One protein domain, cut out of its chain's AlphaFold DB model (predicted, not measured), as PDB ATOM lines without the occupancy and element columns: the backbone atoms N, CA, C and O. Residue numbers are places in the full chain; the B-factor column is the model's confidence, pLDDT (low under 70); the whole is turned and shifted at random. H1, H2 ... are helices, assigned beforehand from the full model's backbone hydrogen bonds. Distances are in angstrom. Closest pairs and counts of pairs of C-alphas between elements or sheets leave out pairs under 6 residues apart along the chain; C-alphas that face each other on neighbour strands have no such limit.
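Overview. This is residues 311 to 356 of the 362 residues of an uncharacterized protein of Candidatus Heimdallarchaeota archaeon (UniProt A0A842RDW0). A short helix, H1, packs slantwise on the beginning of a longer helix, H2, and a long loop, residues 321 to 336, swings out between them and folds back beside H2 to reach its start. H2 makes the longest axis. The printed part has 46 residues with two named helices, H1 then H2, and no named strand: its class is all helix. It is compact, with a radius of gyration of the C-alphas of 10.7 A, and elongated in outline, spanning 35 by 20 by 15 A.

Arrangement. H1, residues 311 to 320, and H2, residues 337 to 356, touch, with 12 pairs of C-alphas within 8 A, and H2 touches H1 with residues 337 to 345 alone. Their closest C-alphas, those of Ala 313 and Leu 338, are 5.2 A apart. The helices run the same way at a steep tilt of 54 degrees. In H1 and H2 every O i to N i+4 pair is within hydrogen-bond range.

Along the chain. H1 begins at C-alpha 311 (35.254, 21.670, 25.948) and measures 14.3 A from first to last C-alpha. H2 measures 28.8 A and ends at C-alpha 356 (12.564, 28.454, 39.804).

Size, cuts and confidence. The C-alphas farthest apart, those of Gly 334 and Ser 356, are 35.5 A apart. The printed part has no cut; the link from H1 to H2 is long. Residues 355 to 356 have pLDDT under 70.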
ATOM      1  N   ILE A 311      34.969  21.465  24.520       84.12
ATOM      2  CA  ILE A 311      35.254  21.670  25.948       84.12
ATOM      3  C   ILE A 311      35.755  23.096  26.208       84.12
ATOM      4  O   ILE A 311      35.302  23.728  27.156       84.12
ATOM      5  N   ALA A 312      36.643  23.626  25.363       88.94
ATOM      6  CA  ALA A 312      37.151  24.985  25.523       88.94
ATOM      7  C   ALA A 312      36.038  26.020  25.305       88.94
ATOM      8  O   ALA A 312      35.892  26.939  26.108       88.94
ATOM      9  N   ALA A 313      35.203  25.825  24.280       89.75
ATOM     10  CA  ALA A 313      34.056  26.690  24.017       89.75
ATOM     11  C   ALA A 313      33.041  26.679  25.174       89.75
ATOM     12  O   ALA A 313      32.560  27.735  25.591       89.75
ATOM     13  N   LYS A 314      32.768  25.506  25.756       90.81
ATOM     14  CA  LYS A 314      31.891  25.356  26.923       90.81
ATOM     15  C   LYS A 314      32.465  26.022  28.173       90.81
ATOM     16  O   LYS A 314      31.725  26.678  28.895       90.81
ATOM     17  N   ILE A 315      33.769  25.879  28.432       95.00
ATOM     18  CA  ILE A 315      34.432  26.570  29.548       95.00
ATOM     19  C   ILE A 315      34.297  28.083  29.373       95.00
ATOM     20  O   ILE A 315      33.848  28.751  30.297       95.00
ATOM     21  N   LEU A 316      34.635  28.610  28.190       95.62
ATOM     22  CA  LEU A 316      34.589  30.047  27.935       95.62
ATOM     23  C   LEU A 316      33.171  30.595  28.116       95.62
ATOM     24  O   LEU A 316      32.967  31.510  28.900       95.62
ATOM     25  N   THR A 317      32.184  29.984  27.465       96.12
ATOM     26  CA  THR A 317      30.789  30.450  27.519       96.12
ATOM     27  C   THR A 317      30.175  30.356  28.915       96.12
ATOM     28  O   THR A 317      29.430  31.252  29.297       96.12
ATOM     29  N   ASN A 318      30.527  29.341  29.713       95.31
ATOM     30  CA  ASN A 318      30.108  29.256  31.118       95.31
ATOM     31  C   ASN A 318      30.728  30.343  32.008       95.31
ATOM     32  O   ASN A 318      30.145  30.663  33.038       95.31
ATOM     33  N   LEU A 319      31.905  30.863  31.649       96.56
ATOM     34  CA  LEU A 319      32.588  31.928  32.390       96.56
ATOM     35  C   LEU A 319      32.165  33.334  31.953       96.56
ATOM     36  O   LEU A 319      32.423  34.282  32.686       96.56
ATOM     37  N   THR A 320      31.601  33.486  30.751       96.62
ATOM     38  CA  THR A 320      31.348  34.804  30.145       96.62
ATOM     39  C   THR A 320      29.876  35.144  29.948       96.62
ATOM     40  O   THR A 320      29.600  36.278  29.583       96.62
ATOM     41  N   ILE A 321      28.955  34.185  30.095       97.25
ATOM     42  CA  ILE A 321      27.511  34.398  29.912       97.25
ATOM     43  C   ILE A 321      26.792  34.035  31.213       97.25
ATOM     44  O   ILE A 321      26.738  32.857  31.598       97.25
ATOM     45  N   ASP A 322      26.195  35.048  31.834       95.56
ATOM     46  CA  ASP A 322      25.529  34.979  33.135       95.56
ATOM     47  C   ASP A 322      24.001  35.108  33.023       95.56
ATOM     48  O   ASP A 322      23.274  34.718  33.937       95.56
ATOM     49  N   SER A 323      23.488  35.592  31.887       94.38
ATOM     50  CA  SER A 323      22.053  35.684  31.599       94.38
ATOM     51  C   SER A 323      21.680  35.165  30.207       94.38
ATOM     52  O   SER A 323      22.381  35.364  29.212       94.38
ATOM     53  N   TYR A 324      20.501  34.538  30.103       94.00
ATOM     54  CA  TYR A 324      19.933  34.102  28.821       94.00
ATOM     55  C   TYR A 324      19.479  35.270  27.925       94.00
ATOM     56  O   TYR A 324      19.177  35.054  26.750       94.00
ATOM     57  N   GLU A 325      19.438  36.500  28.438       95.00
ATOM     58  CA  GLU A 325      19.053  37.697  27.675       95.00
ATOM     59  C   GLU A 325      20.246  38.372  26.983       95.00
ATOM     60  O   GLU A 325      20.055  39.187  26.081       95.00
ATOM     61  N   GLU A 326      21.482  38.004  27.337       96.06
ATOM     62  CA  GLU A 326      22.691  38.611  26.771       96.06
ATOM     63  C   GLU A 326      22.804  38.397  25.257       96.06
ATOM     64  O   GLU A 326      22.561  37.305  24.737       96.06
ATOM     65  N   GLN A 327      23.215  39.427  24.521       96.31
ATOM     66  CA  GLN A 327      23.502  39.304  23.093       96.31
ATOM     67  C   GLN A 327      24.941  38.828  22.883       96.31
ATOM     68  O   GLN A 327      25.873  39.379  23.459       96.31
ATOM     69  N   VAL A 328      25.118  37.815  22.033       95.50
ATOM     70  CA  VAL A 328      26.424  37.210  21.746       95.50
ATOM     71  C   VAL A 328      26.753  37.402  20.272       95.50
ATOM     72  O   VAL A 328      25.913  37.144  19.409       95.50
ATOM     73  N   ILE A 329      27.983  37.828  19.990       95.00
ATOM     74  CA  ILE A 329      28.533  37.950  18.640       95.00
ATOM     75  C   ILE A 329      29.901  37.272  18.579       95.00
ATOM     76  O   ILE A 329      30.723  37.435  19.478       95.00
ATOM     77  N   ASP A 330      30.146  36.535  17.499       90.56
ATOM     78  CA  ASP A 330      31.453  35.972  17.172       90.56
ATOM     79  C   ASP A 330      31.793  36.326  15.709       90.56
ATOM     80  O   ASP A 330      31.304  35.675  14.781       90.56
ATOM     81  N   PRO A 331      32.584  37.393  15.474       86.81
ATOM     82  CA  PRO A 331      32.898  37.877  14.130       86.81
ATOM     83  C   PRO A 331      33.884  36.974  13.371       86.81
ATOM     84  O   PRO A 331      34.144  37.218  12.195       86.81
ATOM     85  N   ALA A 332      34.432  35.942  14.021       82.12
ATOM     86  CA  ALA A 332      35.352  34.971  13.435       82.12
ATOM     87  C   ALA A 332      34.921  33.536  13.786       82.12
ATOM     88  O   ALA A 332      35.751  32.675  14.080       82.12
ATOM     89  N   CYS A 333      33.609  33.282  13.741       76.81
ATOM     90  CA  CYS A 333      33.005  32.093  14.340       76.81
ATOM     91  C   CYS A 333      33.435  30.746  13.751       76.81
ATOM     92  O   CYS A 333      33.237  29.716  14.399       76.81
ATOM     93  N   GLY A 334      34.034  30.723  12.555       74.56
ATOM     94  CA  GLY A 334      34.492  29.499  11.896       74.56
ATOM     95  C   GLY A 334      33.371  28.458  11.812       74.56
ATOM     96  O   GLY A 334      32.316  28.710  11.244       74.56
ATOM     97  N   SER A 335      33.580  27.297  12.439       70.69
ATOM     98  CA  SER A 335      32.566  26.228  12.573       70.69
ATOM     99  C   SER A 335      31.343  26.579  13.443       70.69
ATOM    100  O   SER A 335      30.425  25.772  13.568       70.69
ATOM    101  N   GLY A 336      31.331  27.741  14.100       80.31
ATOM    102  CA  GLY A 336      30.251  28.200  14.974       80.31
ATOM    103  C   GLY A 336      30.253  27.577  16.373       80.31
ATOM    104  O   GLY A 336      29.298  27.770  17.121       80.31
ATOM    105  N   THR A 337      31.304  26.846  16.763       83.31
ATOM    106  CA  THR A 337      31.338  26.087  18.033       83.31
ATOM    107  C   THR A 337      31.097  26.972  19.268       83.31
ATOM    108  O   THR A 337      30.379  26.568  20.188       83.31
ATOM    109  N   LEU A 338      31.638  28.195  19.284       89.56
ATOM    110  CA  LEU A 338      31.393  29.168  20.355       89.56
ATOM    111  C   LEU A 338      29.948  29.668  20.367       89.56
ATOM    112  O   LEU A 338      29.352  29.750  21.438       89.56
ATOM    113  N   LEU A 339      29.354  29.938  19.203       91.50
ATOM    114  CA  LEU A 339      27.955  30.364  19.093       91.50
ATOM    115  C   LEU A 339      26.990  29.262  19.552       91.50
ATOM    116  O   LEU A 339      26.054  29.537  20.301       91.50
ATOM    117  N   VAL A 340      27.252  28.006  19.176       88.38
ATOM    118  CA  VAL A 340      26.477  26.844  19.645       88.38
ATOM    119  C   VAL A 340      26.599  26.684  21.161       88.38
ATOM    120  O   VAL A 340      25.586  26.546  21.844       88.38
ATOM    121  N   SER A 341      27.819  26.760  21.704       91.44
ATOM    122  CA  SER A 341      28.048  26.674  23.155       91.44
ATOM    123  C   SER A 341      27.367  27.828  23.903       91.44
ATOM    124  O   SER A 341      26.768  27.623  24.956       91.44
ATOM    125  N   SER A 342      27.377  29.027  23.315       95.56
ATOM    126  CA  SER A 342      26.708  30.211  23.862       95.56
ATOM    127  C   SER A 342      25.198  30.011  23.915       95.56
ATOM    128  O   SER A 342      24.578  30.260  24.944       95.56
ATOM    129  N   TYR A 343      24.601  29.493  22.837       94.12
ATOM    130  CA  TYR A 343      23.182  29.141  22.811       94.12
ATOM    131  C   TYR A 343      22.833  28.114  23.897       94.12
ATOM    132  O   TYR A 343      21.873  28.311  24.638       94.12
ATOM    133  N   GLN A 344      23.625  27.046  24.034       93.25
ATOM    134  CA  GLN A 344      23.409  26.018  25.057       93.25
ATOM    135  C   GLN A 344      23.482  26.593  26.479       93.25
ATOM    136  O   GLN A 344      22.625  26.276  27.303       93.25
ATOM    137  N   ARG A 345      24.461  27.464  26.765       95.44
ATOM    138  CA  ARG A 345      24.579  28.149  28.062       95.44
ATOM    139  C   ARG A 345      23.361  29.021  28.345       95.44
ATOM    140  O   ARG A 345      22.760  28.896  29.409       95.44
ATOM    141  N   LYS A 346      22.952  29.850  27.384       96.44
ATOM    142  CA  LYS A 346      21.750  30.685  27.511       96.44
ATOM    143  C   LYS A 346      20.494  29.841  27.736       96.44
ATOM    144  O   LYS A 346      19.683  30.172  28.590       96.44
ATOM    145  N   MET A 347      20.349  28.728  27.019       94.12
ATOM    146  CA  MET A 347      19.226  27.807  27.193       94.12
ATOM    147  C   MET A 347      19.199  27.193  28.600       94.12
ATOM    148  O   MET A 347      18.130  27.130  29.199       94.12
ATOM    149  N   ALA A 348      20.352  26.793  29.147       94.25
ATOM    150  CA  ALA A 348      20.447  26.279  30.515       94.25
ATOM    151  C   ALA A 348      20.041  27.337  31.558       94.25
ATOM    152  O   ALA A 348      19.212  27.059  32.419       94.25
ATOM    153  N   LEU A 349      20.542  28.570  31.426       95.38
ATOM    154  CA  LEU A 349      20.182  29.688  32.310       95.38
ATOM    155  C   LEU A 349      18.685  30.029  32.251       95.38
ATOM    156  O   LEU A 349      18.069  30.329  33.270       95.38
ATOM    157  N   TRP A 350      18.083  29.966  31.059       94.50
ATOM    158  CA  TRP A 350      16.642  30.152  30.897       94.50
ATOM    159  C   TRP A 350      15.843  29.049  31.611       94.50
ATOM    160  O   TRP A 350      14.899  29.349  32.338       94.50
ATOM    161  N   GLN A 351      16.256  27.784  31.471       91.81
ATOM    162  CA  GLN A 351      15.610  26.645  32.136       91.81
ATOM    163  C   GLN A 351      15.709  26.718  33.666       91.81
ATOM    164  O   GLN A 351      14.740  26.404  34.354       91.81
ATOM    165  N   GLU A 352      16.851  27.152  34.205       89.88
ATOM    166  CA  GLU A 352      17.035  27.368  35.646       89.88
ATOM    167  C   GLU A 352      16.070  28.439  36.185       89.88
ATOM    168  O   GLU A 352      15.492  28.271  37.264       89.88
ATOM    169  N   LYS A 353      15.832  29.509  35.416       84.25
ATOM    170  CA  LYS A 353      14.889  30.575  35.782       84.25
ATOM    171  C   LYS A 353      13.422  30.123  35.707       84.25
ATOM    172  O   LYS A 353      12.684  30.290  36.668       84.25
ATOM    173  N   GLU A 354      13.001  29.481  34.620       76.50
ATOM    174  CA  GLU A 354      11.625  28.958  34.480       76.50
ATOM    175  C   GLU A 354      11.307  27.848  35.499       76.50
ATOM    176  O   GLU A 354      10.192  27.751  36.018       76.50
ATOM    177  N   GLY A 355      12.297  27.008  35.824       62.28
ATOM    178  CA  GLY A 355      12.173  25.984  36.863       62.28
ATOM    179  C   GLY A 355      12.051  26.566  38.276       62.28
ATOM    180  O   GLY A 355      11.373  25.979  39.121       62.28
ATOM    181  N   SER A 356      12.656  27.733  38.525       58.94
ATOM    182  CA  SER A 356      12.564  28.454  39.804       58.94
ATOM    183  C   SER A 356      11.330  29.359  39.918       58.94
ATOM    184  O   SER A 356      10.906  29.668  41.031       58.94
TER     185      SER A 356